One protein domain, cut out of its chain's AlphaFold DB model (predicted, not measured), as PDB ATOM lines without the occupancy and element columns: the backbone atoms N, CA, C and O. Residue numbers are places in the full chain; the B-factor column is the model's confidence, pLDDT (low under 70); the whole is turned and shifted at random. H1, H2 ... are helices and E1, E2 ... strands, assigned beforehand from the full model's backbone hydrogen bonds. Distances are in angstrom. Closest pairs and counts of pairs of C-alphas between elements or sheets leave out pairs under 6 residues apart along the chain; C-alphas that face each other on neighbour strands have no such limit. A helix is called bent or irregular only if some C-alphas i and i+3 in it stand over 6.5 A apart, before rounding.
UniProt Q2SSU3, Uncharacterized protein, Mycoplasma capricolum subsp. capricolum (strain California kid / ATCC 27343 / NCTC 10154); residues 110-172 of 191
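Overview. This is residues 110 to 172 of the 191 residues of an uncharacterized protein of Mycoplasma capricolum subsp. capricolum (strain California kid / ATCC 27343 / NCTC 10154) (UniProt Q2SSU3). A small antiparallel sheet of three strands, E1, E2 and E3, forms one part of this domain, and a helical hairpin of the long helix H2 and the shorter H3 packs over it; H2 reaches well beyond the sheet, and its last residues, 131 to 136, stick out. At the other end of the long axis, the two short helices H1 and H4 graze the sheet. The printed part has 63 residues, with four named helices and three named strands in the order H1, E1, H2, H3, E2, E3, H4; the sheet's order is E1, E2, E3, and the class is mixed, helices and strands. The whole is compact, with a radius of gyration of the C-alphas of 11.5 A, yet elongated in outline, spanning 34 by 19 by 18 A.

Arrangement. Begin at the sheet, where the inner strand E2, residues 153 to 157, has the edge strands E1, residues 116 to 118, and E3, residues 162 to 167, as its neighbours. Look first at E1 and E2, antiparallel at 128 degrees: N 117 and O 154 are 2.8 A apart, within hydrogen-bond range. E2 and E3 form a hairpin, antiparallel at 153 degrees, with N 155 and O 165 at 3.0 A and N 167 and O 153 at 2.8 A. The sheet is strongly twisted, but only just, with C-alphas up to 4.1 A off its best plane. Now turn to H2, residues 119 to 136, and H3, residues 138 to 147: they are on one face of the sheet, an arrangement of two layers, helices on one face of a sheet. H2 comes within 10 A of the sheet with its residues 119 to 125, and the closest C-alphas of H2 and E2, those of Asp 119 and Tyr 153, are 5.6 A apart. Its height over the sheet is 14.5 A; it lies over E1 and E2 and runs along the strands, at 1 degree to E2 on the local plane, while its line rises 38 degrees, only just short of standing up from the sheet. H3 is on the sheet too, and its closest C-alpha to E3 is that of Leu 142, 5.6 A from that of Gly 162. H2 and H3 form a helical hairpin and touch, H2 with residues 125 to 130 alone; their closest C-alphas, those of Ile 126 and Tyr 139, are 5.5 A apart, and they run opposite ways at a steep tilt of 43 degrees. H1, residues 110 to 113, only grazes the sheet with residues 110 to 111, and H4, residues 169 to 172, only grazes it with residues 169 to 172; H1 and H4 are apart. Of the O i to N i+4 pairs, 12 of 14 are within hydrogen-bond range in H2 and 2 of 6 in H3, where 5 of 7 O i to N i+3 pairs are in range; H1 and H4 are too short for an i+4 pair.

Along the chain. Find C-alpha 153 at (-16.084, -45.871, 42.603); from there E2 runs 13.1 A to C-alpha 157, and after four residues E3 runs 14.0 A from 162 to 167. E1 ends at C-alpha 118, and H2 begins at once at C-alpha 119, (-15.658, -48.973, 47.289), running 22.0 A to C-alpha 136 at (-2.685, -40.230, 62.825). H2 has a kink of 70 degrees near residue 130 and is irregular, with C-alphas 132 and 135 9.6 A apart. H3 covers 16.1 A from 138 to 147 and is irregular, but only just: C-alphas 141 and 144 are 6.7 A apart. The short H1 begins at Phe 110, and H4 ends at Val 172.

Size, cuts and confidence. Look for the two C-alphas farthest apart at Asp 136 and Asp 170, 35.2 A from each other. The first and last printed C-alphas, of Phe 110 and Val 172, are 9.7 A apart. The printed part has no cut, and each link between successive elements is tight. The mean pLDDT of the printed part is 89.7, and residue 160 alone is under 70.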
ATOM      1  N   PHE A 110      -7.346 -48.720  33.188       97.00
ATOM      2  CA  PHE A 110      -8.092 -47.461  33.188       97.00
ATOM      3  C   PHE A 110      -8.338 -46.932  34.608       97.00
ATOM      4  O   PHE A 110      -8.130 -45.748  34.873       97.00
ATOM      5  N   LEU A 111      -8.777 -47.794  35.534       96.25
ATOM      6  CA  LEU A 111      -8.978 -47.396  36.929       96.25
ATOM      7  C   LEU A 111      -7.664 -46.934  37.575       96.25
ATOM      8  O   LEU A 111      -7.674 -45.971  38.339       96.25
ATOM      9  N   GLU A 112      -6.546 -47.601  37.275       94.75
ATOM     10  CA  GLU A 112      -5.224 -47.222  37.778       94.75
ATOM     11  C   GLU A 112      -4.758 -45.875  37.208       94.75
ATOM     12  O   GLU A 112      -4.329 -45.014  37.978       94.75
ATOM     13  N   GLU A 113      -4.864 -45.669  35.891       94.38
ATOM     14  CA  GLU A 113      -4.430 -44.429  35.231       94.38
ATOM     15  C   GLU A 113      -5.225 -43.208  35.711       94.38
ATOM     16  O   GLU A 113      -4.645 -42.154  35.978       94.38
ATOM     17  N   GLU A 114      -6.539 -43.358  35.878       93.75
ATOM     18  CA  GLU A 114      -7.430 -42.282  36.325       93.75
ATOM     19  C   GLU A 114      -7.516 -42.158  37.860       93.75
ATOM     20  O   GLU A 114      -8.311 -41.373  38.382       93.75
ATOM     21  N   GLU A 115      -6.712 -42.934  38.600       94.25
ATOM     22  CA  GLU A 115      -6.699 -42.979  40.069       94.25
ATOM     23  C   GLU A 115      -8.102 -43.228  40.675       94.25
ATOM     24  O   GLU A 115      -8.460 -42.721  41.747       94.25
ATOM     25  N   ILE A 116      -8.922 -44.023  39.980       96.19
ATOM     26  CA  ILE A 116     -10.279 -44.384  40.385       96.19
ATOM     27  C   ILE A 116     -10.219 -45.620  41.284       96.19
ATOM     28  O   ILE A 116      -9.748 -46.690  40.911       96.19
ATOM     29  N   ILE A 117     -10.775 -45.495  42.483       94.25
ATOM     30  CA  ILE A 117     -10.747 -46.533  43.511       94.25
ATOM     31  C   ILE A 117     -12.163 -47.054  43.732       94.25
ATOM     32  O   ILE A 117     -13.091 -46.275  43.962       94.25
ATOM     33  N   SER A 118     -12.335 -48.374  43.697       95.06
ATOM     34  CA  SER A 118     -13.607 -49.011  44.044       95.06
ATOM     35  C   SER A 118     -13.902 -48.923  45.545       95.06
ATOM     36  O   SER A 118     -12.999 -48.835  46.378       95.06
ATOM     37  N   ASP A 119     -15.179 -49.008  45.904       90.81
ATOM     38  CA  ASP A 119     -15.658 -48.973  47.289       90.81
ATOM     39  C   ASP A 119     -14.950 -50.006  48.185       90.81
ATOM     40  O   ASP A 119     -14.467 -49.681  49.272       90.81
ATOM     41  N   SER A 120     -14.797 -51.237  47.686       90.56
ATOM     42  CA  SER A 120     -14.117 -52.317  48.408       90.56
ATOM     43  C   SER A 120     -12.626 -52.053  48.605       90.56
ATOM     44  O   SER A 120     -12.089 -52.318  49.680       90.56
ATOM     45  N   SER A 121     -11.950 -51.518  47.584       92.50
ATOM     46  CA  SER A 121     -10.524 -51.189  47.675       92.50
ATOM     47  C   SER A 121     -10.297 -50.017  48.628       92.50
ATOM     48  O   SER A 121      -9.342 -50.017  49.404       92.50
ATOM     49  N   LEU A 122     -11.205 -49.035  48.637       91.62
ATOM     50  CA  LEU A 122     -11.162 -47.926  49.583       91.62
ATOM     51  C   LEU A 122     -11.364 -48.399  51.028       91.62
ATOM     52  O   LEU A 122     -10.634 -47.949  51.914       91.62
ATOM     53  N   GLU A 123     -12.308 -49.312  51.277       90.94
ATOM     54  CA  GLU A 123     -12.493 -49.926  52.600       90.94
ATOM     55  C   GLU A 123     -11.192 -50.558  53.106       90.94
ATOM     56  O   GLU A 123     -10.769 -50.294  54.237       90.94
ATOM     57  N   GLU A 124     -10.532 -51.352  52.262       92.81
ATOM     58  CA  GLU A 124      -9.284 -52.033  52.606       92.81
ATOM     59  C   GLU A 124      -8.141 -51.044  52.879       92.81
ATOM     60  O   GLU A 124      -7.395 -51.216  53.853       92.81
ATOM     61  N   LEU A 125      -8.028 -49.979  52.078       90.81
ATOM     62  CA  LEU A 125      -7.043 -48.910  52.278       90.81
ATOM     63  C   LEU A 125      -7.253 -48.189  53.614       90.81
ATOM     64  O   LEU A 125      -6.299 -47.993  54.376       90.81
ATOM     65  N   ILE A 126      -8.500 -47.825  53.929       90.06
ATOM     66  CA  ILE A 126      -8.859 -47.170  55.190       90.06
ATOM     67  C   ILE A 126      -8.549 -48.096  56.373       90.06
ATOM     68  O   ILE A 126      -7.867 -47.685  57.314       90.06
ATOM     69  N   ASP A 127      -9.032 -49.338  56.341       91.62
ATOM     70  CA  ASP A 127      -8.877 -50.293  57.441       91.62
ATOM     71  C   ASP A 127      -7.400 -50.633  57.696       91.62
ATOM     72  O   ASP A 127      -6.934 -50.589  58.839       91.62
ATOM     73  N   THR A 128      -6.628 -50.886  56.636       93.38
ATOM     74  CA  THR A 128      -5.184 -51.144  56.735       93.38
ATOM     75  C   THR A 128      -4.452 -49.938  57.316       93.38
ATOM     76  O   THR A 128      -3.688 -50.078  58.274       93.38
ATOM     77  N   SER A 129      -4.738 -48.730  56.822       91.06
ATOM     78  CA  SER A 129      -4.072 -47.524  57.314       91.06
ATOM     79  C   SER A 129      -4.398 -47.221  58.782       91.06
ATOM     80  O   SER A 129      -3.508 -46.828  59.541       91.06
ATOM     81  N   LEU A 130      -5.645 -47.445  59.211       89.44
ATOM     82  CA  LEU A 130      -6.057 -47.302  60.610       89.44
ATOM     83  C   LEU A 130      -5.402 -48.354  61.515       89.44
ATOM     84  O   LEU A 130      -5.030 -48.035  62.645       89.44
ATOM     85  N   LYS A 131      -5.228 -49.593  61.042       93.06
ATOM     86  CA  LYS A 131      -4.527 -50.651  61.790       93.06
ATOM     87  C   LYS A 131      -3.047 -50.337  61.993       93.06
ATOM     88  O   LYS A 131      -2.517 -50.624  63.065       93.06
ATOM     89  N   GLU A 132      -2.392 -49.759  60.991       94.00
ATOM     90  CA  GLU A 132      -0.954 -49.473  61.032       94.00
ATOM     91  C   GLU A 132      -0.618 -48.155  61.743       94.00
ATOM     92  O   GLU A 132       0.328 -48.110  62.531       94.00
ATOM     93  N   ASN A 133      -1.399 -47.095  61.505       91.56
ATOM     94  CA  ASN A 133      -1.076 -45.729  61.944       91.56
ATOM     95  C   ASN A 133      -2.065 -45.156  62.974       91.56
ATOM     96  O   ASN A 133      -1.823 -44.094  63.550       91.56
ATOM     97  N   GLY A 134      -3.177 -45.845  63.241       88.12
ATOM     98  CA  GLY A 134      -4.178 -45.400  64.207       88.12
ATOM     99  C   GLY A 134      -4.815 -44.060  63.829       88.12
ATOM    100  O   GLY A 134      -5.161 -43.814  62.676       88.12
ATOM    101  N   LEU A 135      -4.986 -43.184  64.826       82.62
ATOM    102  CA  LEU A 135      -5.648 -41.881  64.667       82.62
ATOM    103  C   LEU A 135      -4.848 -40.868  63.835       82.62
ATOM    104  O   LEU A 135      -5.431 -39.889  63.380       82.62
ATOM    105  N   ASP A 136      -3.550 -41.103  63.627       84.00
ATOM    106  CA  ASP A 136      -2.685 -40.230  62.825       84.00
ATOM    107  C   ASP A 136      -2.787 -40.531  61.312       84.00
ATOM    108  O   ASP A 136      -2.111 -39.897  60.502       84.00
ATOM    109  N   SER A 137      -3.626 -41.495  60.907       84.12
ATOM    110  CA  SER A 137      -3.838 -41.848  59.500       84.12
ATOM    111  C   SER A 137      -4.503 -40.714  58.707       84.12
ATOM    112  O   SER A 137      -5.547 -40.198  59.104       84.12
ATOM    113  N   TYR A 138      -3.959 -40.400  57.524       84.75
ATOM    114  CA  TYR A 138      -4.584 -39.503  56.537       84.75
ATOM    115  C   TYR A 138      -6.020 -39.937  56.184       84.75
ATOM    116  O   TYR A 138      -6.933 -39.112  56.103       84.75
ATOM    117  N   TYR A 139      -6.231 -41.250  56.070       86.69
ATOM    118  CA  TYR A 139      -7.480 -41.862  55.625       86.69
ATOM    119  C   TYR A 139      -8.626 -41.742  56.640       86.69
ATOM    120  O   TYR A 139      -9.784 -41.948  56.272       86.69
ATOM    121  N   ILE A 140      -8.361 -41.346  57.895       84.69
ATOM    122  CA  ILE A 140      -9.423 -41.155  58.898       84.69
ATOM    123  C   ILE A 140     -10.454 -40.111  58.449       84.69
ATOM    124  O   ILE A 140     -11.642 -40.245  58.740       84.69
ATOM    125  N   ASN A 141     -10.011 -39.106  57.689       85.94
ATOM    126  CA  ASN A 141     -10.877 -38.049  57.179       85.94
ATOM    127  C   ASN A 141     -11.773 -38.517  56.024       85.94
ATOM    128  O   ASN A 141     -12.752 -37.845  55.720       85.94
ATOM    129  N   LEU A 142     -11.472 -39.664  55.405       89.00
ATOM    130  CA  LEU A 142     -12.285 -40.243  54.336       89.00
ATOM    131  C   LEU A 142     -13.406 -41.142  54.872       89.00
ATOM    132  O   LEU A 142     -14.371 -41.373  54.154       89.00
ATOM    133  N   VAL A 143     -13.352 -41.580  56.137       87.06
ATOM    134  CA  VAL A 143     -14.340 -42.506  56.734       87.06
ATOM    135  C   VAL A 143     -15.766 -41.951  56.695       87.06
ATOM    136  O   VAL A 143     -16.700 -42.663  56.331       87.06
ATOM    137  N   GLU A 144     -15.962 -40.694  57.099       88.06
ATOM    138  CA  GLU A 144     -17.289 -40.070  57.098       88.06
ATOM    139  C   GLU A 144     -17.800 -39.787  55.671       88.06
ATOM    140  O   GLU A 144     -18.932 -40.186  55.375       88.06
ATOM    141  N   PRO A 145     -17.014 -39.169  54.763       87.94
ATOM    142  CA  PRO A 145     -17.382 -39.045  53.354       87.94
ATOM    143  C   PRO A 145     -17.743 -40.381  52.704       87.94
ATOM    144  O   PRO A 145     -18.738 -40.450  51.983       87.94
ATOM    145  N   TRP A 146     -16.954 -41.423  52.973       87.69
ATOM    146  CA  TRP A 146     -17.136 -42.768  52.441       87.69
ATOM    147  C   TRP A 146     -18.445 -43.395  52.925       87.69
ATOM    148  O   TRP A 146     -19.294 -43.734  52.111       87.69
ATOM    149  N   ARG A 147     -18.687 -43.424  54.244       85.69
ATOM    150  CA  ARG A 147     -19.922 -43.979  54.834       85.69
ATOM    151  C   ARG A 147     -21.211 -43.317  54.355       85.69
ATOM    152  O   ARG A 147     -22.270 -43.935  54.414       85.69
ATOM    153  N   ASN A 148     -21.133 -42.048  53.967       86.69
ATOM    154  CA  ASN A 148     -22.272 -41.291  53.456       86.69
ATOM    155  C   ASN A 148     -22.378 -41.348  51.921       86.69
ATOM    156  O   ASN A 148     -23.302 -40.760  51.356       86.69
ATOM    157  N   SER A 149     -21.431 -41.996  51.240       83.94
ATOM    158  CA  SER A 149     -21.427 -42.159  49.792       83.94
ATOM    159  C   SER A 149     -22.296 -43.347  49.379       83.94
ATOM    160  O   SER A 149     -22.354 -44.360  50.065       83.94
ATOM    161  N   THR A 150     -22.959 -43.219  48.233       88.00
ATOM    162  CA  THR A 150     -23.603 -44.339  47.523       88.00
ATOM    163  C   THR A 150     -22.858 -44.686  46.235       88.00
ATOM    164  O   THR A 150     -23.405 -45.384  45.390       88.00
ATOM    165  N   ALA A 151     -21.674 -44.103  46.037       90.31
ATOM    166  CA  ALA A 151     -20.839 -44.344  44.870       90.31
ATOM    167  C   ALA A 151     -20.118 -45.685  45.017       90.31
ATOM    168  O   ALA A 151     -19.690 -46.024  46.115       90.31
ATOM    169  N   GLU A 152     -19.973 -46.402  43.910       94.75
ATOM    170  CA  GLU A 152     -19.242 -47.673  43.847       94.75
ATOM    171  C   GLU A 152     -17.764 -47.450  43.508       94.75
ATOM    172  O   GLU A 152     -16.927 -48.290  43.827       94.75
ATOM    173  N   TYR A 153     -17.443 -46.294  42.917       96.25
ATOM    174  CA  TYR A 153     -16.084 -45.871  42.603       96.25
ATOM    175  C   TYR A 153     -15.899 -44.384  42.910       96.25
ATOM    176  O   TYR A 153     -16.831 -43.581  42.776       96.25
ATOM    177  N   VAL A 154     -14.696 -44.000  43.324       94.25
ATOM    178  CA  VAL A 154     -14.362 -42.626  43.707       94.25
ATOM    179  C   VAL A 154     -12.946 -42.257  43.296       94.25
ATOM    180  O   VAL A 154     -12.073 -43.113  43.235       94.25
ATOM    181  N   VAL A 155     -12.709 -40.962  43.110       93.31
ATOM    182  CA  VAL A 155     -11.357 -40.392  43.040       93.31
ATOM    183  C   VAL A 155     -11.117 -39.609  44.327       93.31
ATOM    184  O   VAL A 155     -11.951 -38.788  44.733       93.31
ATOM    185  N   ILE A 156     -10.017 -39.898  45.023       88.94
ATOM    186  CA  ILE A 156      -9.690 -39.235  46.292       88.94
ATOM    187  C   ILE A 156      -9.235 -37.803  46.007       88.94
ATOM    188  O   ILE A 156      -8.401 -37.551  45.147       88.94
ATOM    189  N   ASN A 157      -9.771 -36.842  46.763       84.75
ATOM    190  CA  ASN A 157      -9.306 -35.466  46.700       84.75
ATOM    191  C   ASN A 157      -8.291 -35.185  47.807       84.75
ATOM    192  O   ASN A 157      -8.661 -34.910  48.955       84.75
ATOM    193  N   ASP A 158      -7.020 -35.144  47.421       74.88
ATOM    194  CA  ASP A 158      -5.905 -34.864  48.325       74.88
ATOM    195  C   ASP A 158      -5.992 -33.501  49.033       74.88
ATOM    196  O   ASP A 158      -5.448 -33.326  50.125       74.88
ATOM    197  N   TYR A 159      -6.703 -32.529  48.454       72.38
ATOM    198  CA  TYR A 159      -6.780 -31.159  48.971       72.38
ATOM    199  C   TYR A 159      -7.953 -30.909  49.920       72.38
ATOM    200  O   TYR A 159      -7.878 -30.021  50.772       72.38
ATOM    201  N   VAL A 160      -9.050 -31.651  49.773       69.75
ATOM    202  CA  VAL A 160     -10.278 -31.465  50.559       69.75
ATOM    203  C   VAL A 160     -10.813 -32.805  51.035       69.75
ATOM    204  O   VAL A 160     -11.914 -33.170  50.652       69.75
ATOM    205  N   ASN A 161     -10.035 -33.502  51.881       75.44
ATOM    206  CA  ASN A 161     -10.463 -34.569  52.809       75.44
ATOM    207  C   ASN A 161     -11.798 -35.250  52.418       75.44
ATOM    208  O   ASN A 161     -12.794 -35.154  53.139       75.44
ATOM    209  N   GLY A 162     -11.841 -35.855  51.228       86.19
ATOM    210  CA  GLY A 162     -13.079 -36.205  50.537       86.19
ATOM    211  C   GLY A 162     -12.808 -36.723  49.127       86.19
ATOM    212  O   GLY A 162     -11.718 -37.212  48.848       86.19
ATOM    213  N   PHE A 163     -13.797 -36.623  48.239       90.62
ATOM    214  CA  PHE A 163     -13.721 -37.170  46.880       90.62
ATOM    215  C   PHE A 163     -13.864 -36.057  45.847       90.62
ATOM    216  O   PHE A 163     -14.719 -35.181  46.018       90.62
ATOM    217  N   SER A 164     -13.027 -36.072  44.810       90.25
ATOM    218  CA  SER A 164     -13.139 -35.148  43.676       90.25
ATOM    219  C   SER A 164     -14.275 -35.589  42.771       90.25
ATOM    220  O   SER A 164     -15.128 -34.770  42.442       90.25
ATOM    221  N   ASP A 165     -14.337 -36.892  42.497       91.88
ATOM    222  CA  ASP A 165     -15.325 -37.508  41.626       91.88
ATOM    223  C   ASP A 165     -15.895 -38.785  42.239       91.88
ATOM    224  O   ASP A 165     -15.314 -39.405  43.138       91.88
ATOM    225  N   LYS A 166     -17.098 -39.134  41.784       92.69
ATOM    226  CA  LYS A 166     -17.894 -40.254  42.280       92.69
ATOM    227  C   LYS A 166     -18.650 -40.877  41.124       92.69
ATOM    228  O   LYS A 166     -19.298 -40.149  40.375       92.69
ATOM    229  N   TYR A 167     -18.638 -42.200  41.060       94.81
ATOM    230  CA  TYR A 167     -19.265 -42.954  39.987       94.81
ATOM    231  C   TYR A 167     -20.085 -44.120  40.543       94.81
ATOM    232  O   TYR A 167     -19.704 -44.784  41.512       94.81
ATOM    233  N   SER A 168     -21.223 -44.371  39.912       95.31
ATOM    234  CA  SER A 168     -21.850 -45.695  39.884       95.31
ATOM    235  C   SER A 168     -21.105 -46.633  38.923       95.31
ATOM    236  O   SER A 168     -20.301 -46.179  38.107       95.31
ATOM    237  N   ASP A 169     -21.391 -47.937  38.989       94.06
ATOM    238  CA  ASP A 169     -20.800 -48.936  38.085       94.06
ATOM    239  C   ASP A 169     -21.072 -48.633  36.595       94.06
ATOM    240  O   ASP A 169     -20.166 -48.670  35.762       94.06
ATOM    241  N   ASP A 170     -22.298 -48.224  36.255       94.44
ATOM    242  CA  ASP A 170     -22.655 -47.855  34.878       94.44
ATOM    243  C   ASP A 170     -21.896 -46.604  34.394       94.44
ATOM    244  O   ASP A 170     -21.509 -46.510  33.225       94.44
ATOM    245  N   GLU A 171     -21.674 -45.628  35.280       95.06
ATOM    246  CA  GLU A 171     -20.959 -44.393  34.945       95.06
ATOM    247  C   GLU A 171     -19.474 -44.652  34.690       95.06
ATOM    248  O   GLU A 171     -18.945 -44.144  33.700       95.06
ATOM    249  N   VAL A 172     -18.817 -45.469  35.522       95.56
ATOM    250  CA  VAL A 172     -17.395 -45.795  35.329       95.56
ATOM    251  C   VAL A 172     -17.182 -46.674  34.095       95.56
ATOM    252  O   VAL A 172     -16.246 -46.441  33.338       95.56
TER     253      VAL A 172